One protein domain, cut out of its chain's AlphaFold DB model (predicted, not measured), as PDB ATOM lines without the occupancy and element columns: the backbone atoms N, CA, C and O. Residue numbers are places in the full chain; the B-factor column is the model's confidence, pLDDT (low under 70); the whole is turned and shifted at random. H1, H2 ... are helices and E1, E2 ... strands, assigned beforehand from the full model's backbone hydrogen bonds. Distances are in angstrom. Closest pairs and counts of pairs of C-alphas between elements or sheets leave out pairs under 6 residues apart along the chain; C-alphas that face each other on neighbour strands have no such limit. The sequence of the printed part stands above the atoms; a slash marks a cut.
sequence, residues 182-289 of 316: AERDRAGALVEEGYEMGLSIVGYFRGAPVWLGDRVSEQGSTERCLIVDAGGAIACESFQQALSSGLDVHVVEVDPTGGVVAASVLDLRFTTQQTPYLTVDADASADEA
ATOM      1  N   ALA A 182     116.491   7.825  46.996       92.44
ATOM      2  CA  ALA A 182     117.296   7.390  48.142       92.44
ATOM      3  C   ALA A 182     116.467   6.728  49.263       92.44
ATOM      4  O   ALA A 182     116.996   5.907  50.010       92.44
ATOM      5  N   GLU A 183     115.175   7.055  49.381       93.75
ATOM      6  CA  GLU A 183     114.274   6.397  50.337       93.75
ATOM      7  C   GLU A 183     113.982   4.960  49.913       93.75
ATOM      8  O   GLU A 183     113.922   4.082  50.767       93.75
ATOM      9  N   ARG A 184     113.867   4.695  48.604       93.38
ATOM     10  CA  ARG A 184     113.695   3.336  48.073       93.38
ATOM     11  C   ARG A 184     114.905   2.463  48.389       93.38
ATOM     12  O   ARG A 184     114.739   1.359  48.902       93.38
ATOM     13  N   ASP A 185     116.105   2.987  48.143       92.12
ATOM     14  CA  ASP A 185     117.358   2.286  48.443       92.12
ATOM     15  C   ASP A 185     117.472   1.986  49.946       92.12
ATOM     16  O   ASP A 185     117.832   0.877  50.349       92.12
ATOM     17  N   ARG A 186     117.104   2.955  50.798       94.62
ATOM     18  CA  ARG A 186     117.115   2.769  52.253       94.62
ATOM     19  C   ARG A 186     116.047   1.783  52.730       94.62
ATOM     20  O   ARG A 186     116.348   0.961  53.592       94.62
ATOM     21  N   ALA A 187     114.838   1.836  52.176       93.12
ATOM     22  CA  ALA A 187     113.770   0.892  52.486       93.12
ATOM     23  C   ALA A 187     114.170  -0.545  52.126       93.12
ATOM     24  O   ALA A 187     113.927  -1.447  52.920       93.12
ATOM     25  N   GLY A 188     114.847  -0.748  50.989       91.19
ATOM     26  CA  GLY A 188     115.420  -2.046  50.620       91.19
ATOM     27  C   GLY A 188     116.387  -2.579  51.676       91.19
ATOM     28  O   GLY A 188     116.212  -3.696  52.157       91.19
ATOM     29  N   ALA A 189     117.329  -1.748  52.132       92.94
ATOM     30  CA  ALA A 189     118.242  -2.127  53.213       92.94
ATOM     31  C   ALA A 189     117.502  -2.464  54.522       92.94
ATOM     32  O   ALA A 189     117.826  -3.447  55.179       92.94
ATOM     33  N   LEU A 190     116.469  -1.699  54.891       93.94
ATOM     34  CA  LEU A 190     115.661  -1.985  56.085       93.94
ATOM     35  C   LEU A 190     114.891  -3.311  55.970       93.94
ATOM     36  O   LEU A 190     114.779  -4.042  56.952       93.94
ATOM     37  N   VAL A 191     114.392  -3.658  54.783       90.19
ATOM     38  CA  VAL A 191     113.762  -4.963  54.536       90.19
ATOM     39  C   VAL A 191     114.776  -6.097  54.707       90.19
ATOM     40  O   VAL A 191     114.473  -7.071  55.392       90.19
ATOM     41  N   GLU A 192     115.994  -5.951  54.177       88.38
ATOM     42  CA  GLU A 192     117.087  -6.918  54.381       88.38
ATOM     43  C   GLU A 192     117.494  -7.050  55.862       88.38
ATOM     44  O   GLU A 192     117.861  -8.134  56.319       88.38
ATOM     45  N   GLU A 193     117.382  -5.964  56.632       90.31
ATOM     46  CA  GLU A 193     117.571  -5.939  58.089       90.31
ATOM     47  C   GLU A 193     116.387  -6.565  58.870       90.31
ATOM     48  O   GLU A 193     116.476  -6.745  60.087       90.31
ATOM     49  N   GLY A 194     115.293  -6.934  58.189       88.88
ATOM     50  CA  GLY A 194     114.130  -7.627  58.756       88.88
ATOM     51  C   GLY A 194     112.916  -6.743  59.067       88.88
ATOM     52  O   GLY A 194     111.985  -7.210  59.725       88.88
ATOM     53  N   TYR A 195     112.900  -5.488  58.610       90.69
ATOM     54  CA  TYR A 195     111.810  -4.524  58.817       90.69
ATOM     55  C   TYR A 195     110.783  -4.528  57.671       90.69
ATOM     56  O   TYR A 195     110.418  -3.481  57.142       90.69
ATOM     57  N   GLU A 196     110.322  -5.704  57.243       80.44
ATOM     58  CA  GLU A 196     109.406  -5.835  56.097       80.44
ATOM     59  C   GLU A 196     107.952  -5.453  56.420       80.44
ATOM     60  O   GLU A 196     107.185  -5.033  55.550       80.44
ATOM     61  N   MET A 197     107.553  -5.589  57.686       82.25
ATOM     62  CA  MET A 197     106.177  -5.390  58.117       82.25
ATOM     63  C   MET A 197     105.941  -3.937  58.531       82.25
ATOM     64  O   MET A 197     106.687  -3.376  59.323       82.25
ATOM     65  N   GLY A 198     104.869  -3.317  58.033       84.94
ATOM     66  CA  GLY A 198     104.448  -1.988  58.494       84.94
ATOM     67  C   GLY A 198     105.445  -0.853  58.220       84.94
ATOM     68  O   GLY A 198     105.303   0.215  58.820       84.94
ATOM     69  N   LEU A 199     106.428  -1.070  57.335       92.69
ATOM     70  CA  LEU A 199     107.459  -0.086  57.029       92.69
ATOM     71  C   LEU A 199     106.846   1.174  56.409       92.69
ATOM     72  O   LEU A 199     106.137   1.130  55.402       92.69
ATOM     73  N   SER A 200     107.114   2.316  57.028       94.06
ATOM     74  CA  SER A 200     106.601   3.621  56.616       94.06
ATOM     75  C   SER A 200     107.507   4.745  57.109       94.06
ATOM     76  O   SER A 200     108.229   4.588  58.091       94.06
ATOM     77  N   ILE A 201     107.456   5.897  56.440       95.75
ATOM     78  CA  ILE A 201     108.096   7.126  56.921       95.75
ATOM     79  C   ILE A 201     107.070   7.891  57.757       95.75
ATOM     80  O   ILE A 201     105.995   8.240  57.268       95.75
ATOM     81  N   VAL A 202     107.402   8.163  59.018       95.50
ATOM     82  CA  VAL A 202     106.544   8.920  59.951       95.50
ATOM     83  C   VAL A 202     106.890  10.407  60.001       95.50
ATOM     84  O   VAL A 202     106.113  11.211  60.512       95.50
ATOM     85  N   GLY A 203     108.045  10.789  59.458       94.94
ATOM     86  CA  GLY A 203     108.493  12.171  59.381       94.94
ATOM     87  C   GLY A 203     109.944  12.276  58.930       94.94
ATOM     88  O   GLY A 203     110.548  11.298  58.499       94.94
ATOM     89  N   TYR A 204     110.502  13.476  59.056       94.62
ATOM     90  CA  TYR A 204     111.907  13.749  58.766       94.62
ATOM     91  C   TYR A 204     112.534  14.478  59.944       94.62
ATOM     92  O   TYR A 204     111.942  15.409  60.494       94.62
ATOM     93  N   PHE A 205     113.755  14.092  60.294       93.88
ATOM     94  CA  PHE A 205     114.560  14.749  61.311       93.88
ATOM     95  C   PHE A 205     115.913  15.120  60.710       93.88
ATOM     96  O   PHE A 205     116.609  14.280  60.143       93.88
ATOM     97  N   ARG A 206     116.266  16.411  60.780       91.12
ATOM     98  CA  ARG A 206     117.521  16.963  60.228       91.12
ATOM     99  C   ARG A 206     117.765  16.608  58.749       91.12
ATOM    100  O   ARG A 206     118.900  16.437  58.321       91.12
ATOM    101  N   GLY A 207     116.689  16.519  57.966       90.00
ATOM    102  CA  GLY A 207     116.744  16.201  56.535       90.00
ATOM    103  C   GLY A 207     116.883  14.712  56.204       90.00
ATOM    104  O   GLY A 207     116.953  14.385  55.025       90.00
ATOM    105  N   ALA A 208     116.891  13.825  57.203       94.38
ATOM    106  CA  ALA A 208     116.854  12.377  57.016       94.38
ATOM    107  C   ALA A 208     115.475  11.810  57.407       94.38
ATOM    108  O   ALA A 208     114.817  12.378  58.288       94.38
ATOM    109  N   PRO A 209     115.015  10.722  56.769       96.31
ATOM    110  CA  PRO A 209     113.748  10.091  57.111       96.31
ATOM    111  C   PRO A 209     113.783   9.460  58.510       96.31
ATOM    112  O   PRO A 209     114.812   8.987  58.999       96.31
ATOM    113  N   VAL A 210     112.618   9.472  59.153       97.00
ATOM    114  CA  VAL A 210     112.329   8.731  60.378       97.00
ATOM    115  C   VAL A 210     111.357   7.622  60.010       97.00
ATOM    116  O   VAL A 210     110.238   7.895  59.564       97.00
ATOM    117  N   TRP A 211     111.791   6.380  60.185       97.31
ATOM    118  CA  TRP A 211     111.045   5.197  59.790       97.31
ATOM    119  C   TRP A 211     110.336   4.568  60.978       97.31
ATOM    120  O   TRP A 211     110.842   4.548  62.101       97.31
ATOM    121  N   LEU A 212     109.175   4.000  60.693       96.56
ATOM    122  CA  LEU A 212     108.479   3.058  61.546       96.56
ATOM    123  C   LEU A 212     108.451   1.725  60.814       96.56
ATOM    124  O   LEU A 212     108.006   1.684  59.672       96.56
ATOM    125  N   GLY A 213     108.896   0.658  61.463       94.62
ATOM    126  CA  GLY A 213     108.850  -0.689  60.905       94.62
ATOM    127  C   GLY A 213     108.679  -1.733  61.998       94.62
ATOM    128  O   GLY A 213     109.063  -1.518  63.147       94.62
ATOM    129  N   ASP A 214     108.099  -2.864  61.631       93.88
ATOM    130  CA  ASP A 214     107.932  -4.022  62.491       93.88
ATOM    131  C   ASP A 214     108.908  -5.118  62.052       93.88
ATOM    132  O   ASP A 214     109.117  -5.343  60.858       93.88
ATOM    133  N   ARG A 215     109.490  -5.818  63.025       91.44
ATOM    134  CA  ARG A 215     110.379  -6.966  62.805       91.44
ATOM    135  C   ARG A 215     110.057  -8.093  63.773       91.44
ATOM    136  O   ARG A 215     109.393  -7.889  64.791       91.44
ATOM    137  N   VAL A 216     110.568  -9.286  63.501       88.06
ATOM    138  CA  VAL A 216     110.512 -10.407  64.448       88.06
ATOM    139  C   VAL A 216     111.780 -10.392  65.306       88.06
ATOM    140  O   VAL A 216     112.886 -10.417  64.773       88.06
ATOM    141  N   SER A 217     111.630 -10.334  66.632       86.31
ATOM    142  CA  SER A 217     112.754 -10.416  67.569       86.31
ATOM    143  C   SER A 217     113.391 -11.805  67.556       86.31
ATOM    144  O   SER A 217     112.782 -12.791  67.135       86.31
ATOM    145  N   GLU A 218     114.595 -11.929  68.117       84.12
ATOM    146  CA  GLU A 218     115.259 -13.230  68.281       84.12
ATOM    147  C   GLU A 218     114.441 -14.225  69.124       84.12
ATOM    148  O   GLU A 218     114.609 -15.438  69.002       84.12
ATOM    149  N   GLN A 219     113.534 -13.730  69.975       83.56
ATOM    150  CA  GLN A 219     112.635 -14.562  70.780       83.56
ATOM    151  C   GLN A 219     111.327 -14.917  70.049       83.56
ATOM    152  O   GLN A 219     110.452 -15.560  70.633       83.56
ATOM    153  N   GLY A 220     111.184 -14.521  68.779       84.75
ATOM    154  CA  GLY A 220     110.037 -14.827  67.926       84.75
ATOM    155  C   GLY A 220     108.824 -13.917  68.134       84.75
ATOM    156  O   GLY A 220     107.758 -14.199  67.588       84.75
ATOM    157  N   SER A 221     108.947 -12.845  68.923       87.94
ATOM    158  CA  SER A 221     107.873 -11.864  69.118       87.94
ATOM    159  C   SER A 221     108.009 -10.698  68.146       87.94
ATOM    160  O   SER A 221     109.119 -10.241  67.894       87.94
ATOM    161  N   THR A 222     106.896 -10.162  67.646       90.19
ATOM    162  CA  THR A 222     106.925  -8.947  66.823       90.19
ATOM    163  C   THR A 222     107.268  -7.720  67.669       90.19
ATOM    164  O   THR A 222     106.586  -7.414  68.655       90.19
ATOM    165  N   GLU A 223     108.307  -7.005  67.255       94.81
ATOM    166  CA  GLU A 223     108.711  -5.705  67.779       94.81
ATOM    167  C   GLU A 223     108.370  -4.618  66.770       94.81
ATOM    168  O   GLU A 223     108.496  -4.822  65.563       94.81
ATOM    169  N   ARG A 224     107.969  -3.460  67.282       95.50
ATOM    170  CA  ARG A 224     107.791  -2.237  66.509       95.50
ATOM    171  C   ARG A 224     108.942  -1.301  66.826       95.50
ATOM    172  O   ARG A 224     109.231  -1.064  67.999       95.50
ATOM    173  N   CYS A 225     109.572  -0.773  65.787       97.19
ATOM    174  CA  CYS A 225     110.799  -0.005  65.888       97.19
ATOM    175  C   CYS A 225     110.676   1.366  65.221       97.19
ATOM    176  O   CYS A 225     110.142   1.495  64.120       97.19
ATOM    177  N   LEU A 226     111.219   2.371  65.898       97.56
ATOM    178  CA  LEU A 226     111.457   3.717  65.402       97.56
ATOM    179  C   LEU A 226     112.929   3.797  64.995       97.56
ATOM    180  O   LEU A 226     113.807   3.565  65.827       97.56
ATOM    181  N   ILE A 227     113.193   4.098  63.727       97.38
ATOM    182  CA  ILE A 227     114.544   4.161  63.163       97.38
ATOM    183  C   ILE A 227     114.786   5.583  62.672       97.38
ATOM    184  O   ILE A 227     114.087   6.082  61.789       97.38
ATOM    185  N   VAL A 228     115.782   6.242  63.250       96.19
ATOM    186  CA  VAL A 228     116.149   7.620  62.930       96.19
ATOM    187  C   VAL A 228     117.488   7.598  62.211       96.19
ATOM    188  O   VAL A 228     118.540   7.449  62.833       96.19
ATOM    189  N   ASP A 229     117.458   7.770  60.887       93.56
ATOM    190  CA  ASP A 229     118.684   7.730  60.078       93.56
ATOM    191  C   ASP A 229     119.643   8.877  60.449       93.56
ATOM    192  O   ASP A 229     120.865   8.717  60.435       93.56
ATOM    193  N   ALA A 230     119.105  10.026  60.872       89.38
ATOM    194  CA  ALA A 230     119.894  11.099  61.467       89.38
ATOM    195  C   ALA A 230     120.436  10.677  62.845       89.38
ATOM    196  O   ALA A 230     119.730  10.718  63.847       89.38
ATOM    197  N   GLY A 231     121.713  10.292  62.891       83.69
ATOM    198  CA  GLY A 231     122.380   9.811  64.106       83.69
ATOM    199  C   GLY A 231     122.315   8.292  64.302       83.69
ATOM    200  O   GLY A 231     122.951   7.788  65.223       83.69
ATOM    201  N   GLY A 232     121.609   7.565  63.426       87.38
ATOM    202  CA  GLY A 232     121.569   6.098  63.411       87.38
ATOM    203  C   GLY A 232     120.917   5.474  64.645       87.38
ATOM    204  O   GLY A 232     121.293   4.373  65.045       87.38
ATOM    205  N   ALA A 233     119.989   6.185  65.284       91.75
ATOM    206  CA  ALA A 233     119.354   5.735  66.513       91.75
ATOM    207  C   ALA A 233     118.154   4.826  66.209       91.75
ATOM    208  O   ALA A 233     117.376   5.092  65.291       91.75
ATOM    209  N   ILE A 234     117.998   3.753  66.985       95.00
ATOM    210  CA  ILE A 234     116.912   2.779  66.831       95.00
ATOM    211  C   ILE A 234     116.331   2.485  68.212       95.00
ATOM    212  O   ILE A 234     117.075   2.141  69.130       95.00
ATOM    213  N   ALA A 235     115.009   2.573  68.341       95.44
ATOM    214  CA  ALA A 235     114.280   2.165  69.536       95.44
ATOM    215  C   ALA A 235     113.191   1.163  69.158       95.44
ATOM    216  O   ALA A 235     112.358   1.448  68.302       95.44
ATOM    217  N   CYS A 236     113.208  -0.008  69.789       95.44
ATOM    218  CA  CYS A 236     112.266  -1.090  69.539       95.44
ATOM    219  C   CYS A 236     111.557  -1.468  70.833       95.44
ATOM    220  O   CYS A 236     112.197  -1.610  71.871       95.44
ATOM    221  N   GLU A 237     110.255  -1.702  70.744       96.06
ATOM    222  CA  GLU A 237     109.451  -2.256  71.831       96.06
ATOM    223  C   GLU A 237     108.577  -3.386  71.301       96.06
ATOM    224  O   GLU A 237     108.329  -3.496  70.096       96.06
ATOM    225  N   SER A 238     108.051  -4.219  72.201       94.56
ATOM    226  CA  SER A 238     107.027  -5.188  71.798       94.56
ATOM    227  C   SER A 238     105.861  -4.465  71.118       94.56
ATOM    228  O   SER A 238     105.463  -3.375  71.537       94.56
ATOM    229  N   PHE A 239     105.275  -5.074  70.085       90.94
ATOM    230  CA  PHE A 239     104.228  -4.426  69.286       90.94
ATOM    231  C   PHE A 239     103.088  -3.836  70.141       90.94
ATOM    232  O   PHE A 239     102.633  -2.719  69.904       90.94
ATOM    233  N   GLN A 240     102.649  -4.559  71.178       89.62
ATOM    234  CA  GLN A 240     101.590  -4.093  72.081       89.62
ATOM    235  C   GLN A 240     102.023  -2.890  72.929       89.62
ATOM    236  O   GLN A 240     101.243  -1.957  73.102       89.62
ATOM    237  N   GLN A 241     103.259  -2.894  73.431       93.12
ATOM    238  CA  GLN A 241     103.794  -1.809  74.252       93.12
ATOM    239  C   GLN A 241     104.046  -0.545  73.429       93.12
ATOM    240  O   GLN A 241     103.674   0.543  73.864       93.12
ATOM    241  N   ALA A 242     104.576  -0.687  72.213       93.19
ATOM    242  CA  ALA A 242     104.744   0.426  71.284       93.19
ATOM    243  C   ALA A 242     103.401   1.106  70.965       93.19
ATOM    244  O   ALA A 242     103.313   2.329  70.917       93.19
ATOM    245  N   LEU A 243     102.324   0.330  70.795       90.25
ATOM    246  CA  LEU A 243     100.989   0.887  70.556       90.25
ATOM    247  C   LEU A 243     100.385   1.572  71.788       90.25
ATOM    248  O   LEU A 243      99.661   2.555  71.632       90.25
ATOM    249  N   SER A 244     100.636   1.059  72.997       90.19
ATOM    250  CA  SER A 244     100.066   1.623  74.227       90.19
ATOM    251  C   SER A 244     100.821   2.848  74.729       90.19
ATOM    252  O   SER A 244     100.208   3.792  75.227       90.19
ATOM    253  N   SER A 245     102.146   2.806  74.627       91.44
ATOM    254  CA  SER A 245     103.049   3.760  75.265       91.44
ATOM    255  C   SER A 245     103.777   4.635  74.253       91.44
ATOM    256  O   SER A 245     104.251   5.699  74.632       91.44
ATOM    257  N   GLY A 246     103.804   4.264  72.975       93.38
ATOM    258  CA  GLY A 246     104.653   4.905  71.977       93.38
ATOM    259  C   GLY A 246     106.069   4.338  71.963       93.38
ATOM    260  O   GLY A 246     106.356   3.331  72.610       93.38
ATOM    261  N   LEU A 247     106.932   5.002  71.202       95.69
ATOM    262  CA  LEU A 247     108.371   4.765  71.151       95.69
ATOM    263  C   LEU A 247     109.079   6.101  71.342       95.69
ATOM    264  O   LEU A 247     108.651   7.089  70.752       95.69
ATOM    265  N   ASP A 248     110.162   6.118  72.100       93.38
ATOM    266  CA  ASP A 248     111.026   7.284  72.241       93.38
ATOM    267  C   ASP A 248     112.471   6.922  71.897       93.38
ATOM    268  O   ASP A 248     112.916   5.787  72.083       93.38
ATOM    269  N   VAL A 249     113.201   7.879  71.331       93.00
ATOM    270  CA  VAL A 249     114.626   7.720  71.051       93.00
ATOM    271  C   VAL A 249     115.363   9.039  71.229       93.00
ATOM    272  O   VAL A 249     114.925  10.093  70.766       93.00
ATOM    273  N   HIS A 250     116.517   8.970  71.886       90.44
ATOM    274  CA  HIS A 250     117.411  10.106  72.067       90.44
ATOM    275  C   HIS A 250     118.447  10.143  70.946       90.44
ATOM    276  O   HIS A 250     119.188   9.180  70.734       90.44
ATOM    277  N   VAL A 251     118.540  11.280  70.265       88.38
ATOM    278  CA  VAL A 251     119.578  11.552  69.272       88.38
ATOM    279  C   VAL A 251     120.506  12.619  69.826       88.38
ATOM    280  O   VAL A 251     120.090  13.747  70.090       88.38
ATOM    281  N   VAL A 252     121.773  12.251  70.001       86.62
ATOM    282  CA  VAL A 252     122.814  13.134  70.530       86.62
ATOM    283  C   VAL A 252     123.764  13.516  69.406       86.62
ATOM    284  O   VAL A 252     124.290  12.661  68.695       86.62
ATOM    285  N   GLU A 253     123.999  14.811  69.258       82.94
ATOM    286  CA  GLU A 253     125.018  15.353  68.374       82.94
ATOM    287  C   GLU A 253     126.310  15.551  69.152       82.94
ATOM    288  O   GLU A 253     126.323  16.224  70.184       82.94
ATOM    289  N   VAL A 254     127.394  14.973  68.642       83.62
ATOM    290  CA  VAL A 254     128.728  15.108  69.221       83.62
ATOM    291  C   VAL A 254     129.652  15.860  68.273       83.62
ATOM    292  O   VAL A 254     129.623  15.656  67.059       83.62
ATOM    293  N   ASP A 255     130.482  16.731  68.830       82.69
ATOM    294  CA  ASP A 255     131.533  17.419  68.094       82.69
ATOM    295  C   ASP A 255     132.706  16.460  67.766       82.69
ATOM    296  O   ASP A 255     132.772  15.332  68.269       82.69
ATOM    297  N   PRO A 256     133.687  16.885  66.945       80.56
ATOM    298  CA  PRO A 256     134.858  16.064  66.617       80.56
ATOM    299  C   PRO A 256     135.752  15.704  67.815       80.56
ATOM    300  O   PRO A 256     136.643  14.865  67.681       80.56
ATOM    301  N   THR A 257     135.564  16.357  68.961       83.56
ATOM    302  CA  THR A 257     136.276  16.088  70.217       83.56
ATOM    303  C   THR A 257     135.503  15.148  71.150       83.56
ATOM    304  O   THR A 257     136.054  14.715  72.162       83.56
ATOM    305  N   GLY A 258     134.271  14.775  70.781       77.88
ATOM    306  CA  GLY A 258     133.375  13.913  71.549       77.88
ATOM    307  C   GLY A 258     132.484  14.654  72.552       77.88
ATOM    308  O   GLY A 258     131.817  13.998  73.349       77.88
ATOM    309  N   GLY A 259     132.471  15.990  72.542       80.12
ATOM    310  CA  GLY A 259     131.574  16.805  73.363       80.12
ATOM    311  C   GLY A 259     130.152  16.816  72.804       80.12
ATOM    312  O   GLY A 259     129.973  16.846  71.591       80.12
ATOM    313  N   VAL A 260     129.137  16.785  73.671       79.94
ATOM    314  CA  VAL A 260     127.727  16.870  73.255       79.94
ATOM    315  C   VAL A 260     127.381  18.313  72.889       79.94
ATOM    316  O   VAL A 260     127.499  19.208  73.722       79.94
ATOM    317  N   VAL A 261     126.936  18.526  71.652       83.19
ATOM    318  CA  VAL A 261     126.577  19.842  71.095       83.19
ATOM    319  C   VAL A 261     125.077  20.099  71.217       83.19
ATOM    320  O   VAL A 261     124.645  21.199  71.559       83.19
ATOM    321  N   ALA A 262     124.276  19.067  70.960       80.88
ATOM    322  CA  ALA A 262     122.824  19.119  71.039       80.88
ATOM    323  C   ALA A 262     122.268  17.731  71.363       80.88
ATOM    324  O   ALA A 262     122.841  16.715  70.965       80.88
ATOM    325  N   ALA A 263     121.126  17.690  72.039       84.56
ATOM    326  CA  ALA A 263     120.352  16.474  72.227       84.56
ATOM    327  C   ALA A 263     118.908  16.724  71.781       84.56
ATOM    328  O   ALA A 263     118.379  17.831  71.874       84.56
ATOM    329  N   SER A 264     118.276  15.712  71.208       89.00
ATOM    330  CA  SER A 264     116.866  15.770  70.834       89.00
ATOM    331  C   SER A 264     116.204  14.450  71.176       89.00
ATOM    332  O   SER A 264     116.795  13.387  70.977       89.00
ATOM    333  N   VAL A 265     114.979  14.531  71.669       91.44
ATOM    334  CA  VAL A 265     114.116  13.387  71.929       91.44
ATOM    335  C   VAL A 265     113.088  13.323  70.812       91.44
ATOM    336  O   VAL A 265     112.444  14.320  70.478       91.44
ATOM    337  N   LEU A 266     112.988  12.161  70.178       93.25
ATOM    338  CA  LEU A 266     111.979  11.882  69.171       93.25
ATOM    339  C   LEU A 266     110.970  10.913  69.771       93.25
ATOM    340  O   LEU A 266     111.307   9.768  70.062       93.25
ATOM    341  N   ASP A 267     109.735  11.377  69.904       94.25
ATOM    342  CA  ASP A 267     108.614  10.645  70.477       94.25
ATOM    343  C   ASP A 267     107.631  10.263  69.367       94.25
ATOM    344  O   ASP A 267     106.992  11.111  68.741       94.25
ATOM    345  N   LEU A 268     107.467   8.967  69.136       95.25
ATOM    346  CA  LEU A 268     106.417   8.421  68.294       95.25
ATOM    347  C   LEU A 268     105.227   8.013  69.156       95.25
ATOM    348  O   LEU A 268     105.320   7.141  70.021       95.25
ATOM    349  N   ARG A 269     104.065   8.591  68.865       94.19
ATOM    350  CA  ARG A 269     102.807   8.278  69.544       94.19
ATOM    351  C   ARG A 269     101.741   7.881  68.533       94.19
ATOM    352  O   ARG A 269     101.880   8.096  67.332       94.19
ATOM    353  N   PHE A 270     100.655   7.298  69.030       92.06
ATOM    354  CA  PHE A 270      99.543   6.833  68.206       92.06
ATOM    355  C   PHE A 270      98.248   7.534  68.610       92.06
ATOM    356  O   PHE A 270      97.978   7.759  69.791       92.06
ATOM    357  N   THR A 271      97.432   7.902  67.624       89.88
ATOM    358  CA  THR A 271      96.069   8.380  67.881       89.88
ATOM    359  C   THR A 271      95.172   7.229  68.348       89.88
ATOM    360  O   THR A 271      95.531   6.054  68.263       89.88
ATOM    361  N   THR A 272      93.943   7.535  68.769       85.56
ATOM    362  CA  THR A 272      92.935   6.507  69.098       85.56
ATOM    363  C   THR A 272      92.568   5.607  67.913       85.56
ATOM    364  O   THR A 272      92.045   4.517  68.121       85.56
ATOM    365  N   GLN A 273      92.856   6.041  66.681       86.50
ATOM    366  CA  GLN A 273      92.694   5.261  65.447       86.50
ATOM    367  C   GLN A 273      94.003   4.585  65.003       86.50
ATOM    368  O   GLN A 273      94.111   4.158  63.860       86.50
ATOM    369  N   GLN A 274      95.005   4.507  65.889       85.06
ATOM    370  CA  GLN A 274      96.319   3.907  65.635       85.06
ATOM    371  C   GLN A 274      97.122   4.576  64.506       85.06
ATOM    372  O   GLN A 274      98.026   3.975  63.936       85.06
ATOM    373  N   THR A 275      96.833   5.844  64.200       88.75
ATOM    374  CA  THR A 275      97.656   6.634  63.274       88.75
ATOM    375  C   THR A 275      98.909   7.126  64.004       88.75
ATOM    376  O   THR A 275      98.745   7.779  65.040       88.75
ATOM    377  N   PRO A 276     100.129   6.844  63.512       92.00
ATOM    378  CA  PRO A 276     101.351   7.351  64.123       92.00
ATOM    379  C   PRO A 276     101.494   8.866  63.923       92.00
ATOM    380  O   PRO A 276     101.108   9.402  62.885       92.00
ATOM    381  N   TYR A 277     102.078   9.551  64.903       92.75
ATOM    382  CA  TYR A 277     102.556  10.924  64.778       92.75
ATOM    383  C   TYR A 277     103.858  11.098  65.561       92.75
ATOM    384  O   TYR A 277     104.023  10.523  66.638       92.75
ATOM    385  N   LEU A 278     104.775  11.879  64.994       94.75
ATOM    386  CA  LEU A 278     106.095  12.145  65.550       94.75
ATOM    387  C   LEU A 278     106.116  13.529  66.211       94.75
ATOM    388  O   LEU A 278     105.726  14.519  65.586       94.75
ATOM    389  N   THR A 279     106.604  13.601  67.443       93.19
ATOM    390  CA  THR A 279     106.978  14.843  68.125       93.19
ATOM    391  C   THR A 279     108.485  14.870  68.337       93.19
ATOM    392  O   THR A 279     109.113  13.833  68.532       93.19
ATOM    393  N   VAL A 280     109.074  16.059  68.231       91.69
ATOM    394  CA  VAL A 280     110.514  16.266  68.386       91.69
ATOM    395  C   VAL A 280     110.712  17.346  69.431       91.69
ATOM    396  O   VAL A 280     110.360  18.503  69.187       91.69
ATOM    397  N   ASP A 281     111.287  16.962  70.558       88.19
ATOM    398  CA  ASP A 281     111.633  17.860  71.648       88.19
ATOM    399  C   ASP A 281     113.150  18.068  71.638       88.19
ATOM    400  O   ASP A 281     113.933  17.121  71.695       88.19
ATOM    401  N   ALA A 282     113.590  19.315  71.480       76.88
ATOM    402  CA  ALA A 282     115.008  19.654  71.524       76.88
ATOM    403  C   ALA A 282     115.408  19.966  72.969       76.88
ATOM    404  O   ALA A 282     114.852  20.885  73.571       76.88
ATOM    405  N   ASP A 283     116.400  19.249  73.491       62.59
ATOM    406  CA  ASP A 283     117.086  19.659  74.710       62.59
ATOM    407  C   ASP A 283     118.101  20.750  74.345       62.59
ATOM    408  O   ASP A 283     118.797  20.662  73.328       62.59
ATOM    409  N   ALA A 284     118.124  21.818  75.146       51.22
ATOM    410  CA  ALA A 284     118.852  23.055  74.876       51.22
ATOM    411  C   ALA A 284     120.300  22.821  74.401       51.22
ATOM    412  O   ALA A 284     121.036  21.998  74.947       51.22
ATOM    413  N   SER A 285     120.716  23.576  73.383       51.09
ATOM    414  CA  SER A 285     122.085  23.577  72.861       51.09
ATOM    415  C   SER A 285     123.089  24.022  73.927       51.09
ATOM    416  O   SER A 285     122.865  25.021  74.612       51.09
ATOM    417  N   ALA A 286     124.237  23.341  74.012       50.53
ATOM    418  CA  ALA A 286     125.310  23.673  74.959       50.53
ATOM    419  C   ALA A 286     125.895  25.090  74.759       50.53
ATOM    420  O   ALA A 286     126.519  25.633  75.670       50.53
ATOM    421  N   ASP A 287     125.651  25.714  73.601       46.44
ATOM    422  CA  ASP A 287     126.086  27.079  73.280       46.44
ATOM    423  C   ASP A 287     125.326  28.186  74.042       46.44
ATOM    424  O   ASP A 287     125.748  29.343  74.013       46.44
ATOM    425  N   GLU A 288     124.234  27.867  74.748       43.94
ATOM    426  CA  GLU A 288     123.505  28.847  75.573       43.94
ATOM    427  C   GLU A 288     123.942  28.876  77.050       43.94
ATOM    428  O   GLU A 288     123.504  29.756  77.791       43.94
ATOM    429  N   ALA A 289     124.835  27.982  77.495       44.12
ATOM    430  CA  ALA A 289     125.299  27.956  78.882       44.12
ATOM    431  C   ALA A 289     126.587  28.778  79.065       44.12
ATOM    432  O   ALA A 289     127.686  28.367  78.680       44.12
TER     433      ALA A 289
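What this domain is: This is residues 182 to 289 of the 316 residues of an uncharacterized protein of Microbacterium sp. Se63.02b (UniProt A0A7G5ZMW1). Two strongly twisted antiparallel sheets, E1 E2 E3 E4 and E5 E6 E7, face each other as a splayed sandwich, their strands crossed at 39 degrees and their best planes 41 degrees apart. H1 lies over E1 and E2 on the face of the larger sheet turned away from the smaller one, while the short H2 lies over E4 on the opposite face, where the chain passes from E4 to E5. The printed part has 108 residues, with two named helices and seven named strands in the order H1 E1 E2 E3 E4 H2 E5 E6 E7; its class is mixed, helices and strands. It is compact, with a radius of gyration of the C-alphas of 14.8 A and spans of 45 by 32 by 26 A.

How they stand to each other: The largest sheet is a meander, each strand the antiparallel neighbour of the one before: E1, residues 197 to 205, E2, 208 to 216, E3, 222 to 228, and E4, 233 to 238. N 202 and O 210 of the hairpin E1 and E2 are 2.9 A apart, N 225 and O 213 of E2 and E3 2.8 A, and N 226 and O 235 of E3 and E4 2.8 A, each within hydrogen-bond range. H1, residues 182 to 192, is on this sheet at a height of 9.4 A, over E1 and E2, and runs along the strands, at 19 degrees to E2 on the local plane. The closest C-alphas of H1 and E2 are those of Glu 183 and Pro 209, 7.7 A apart. H2, residues 239 to 245, is on the opposite face at a height of 8.3 A, over E4. A second meander holds E5, residues 247 to 254, E6, 260 to 270, and E7, 276 to 283; N 251 and O 264 are 2.8 A apart, and N 267 and O 279 2.9 A, within hydrogen-bond range. Between the sheets, the closest C-alphas of E4 and E5 are those of Ala 235 and Val 249, 5.8 A apart, and those of E1 and E7 are Val 202 and Leu 278, 6.5 A. In H1 and H2 every O i to N i+4 pair is within hydrogen-bond range.

Where its parts are: H1 begins at C-alpha 182, (117.296, 7.390, 48.142), and is 15.6 A long; H2 measures 10.2 A. E1 is 22.0 A long, E2 24.8 A, E3 19.4 A and E4 17.3 A. E5 is 22.9 A long, E6 30.3 A and E7 22.6 A, ending at C-alpha 283, (117.086, 19.659, 74.710).

The domain as a whole: The C-alphas farthest apart, of Gly 220 and Ala 289, are 46.7 A apart. The printed part has no cut, and its links are tight. The mean pLDDT of the printed part is 87.8; residues 283 to 289 are under 70.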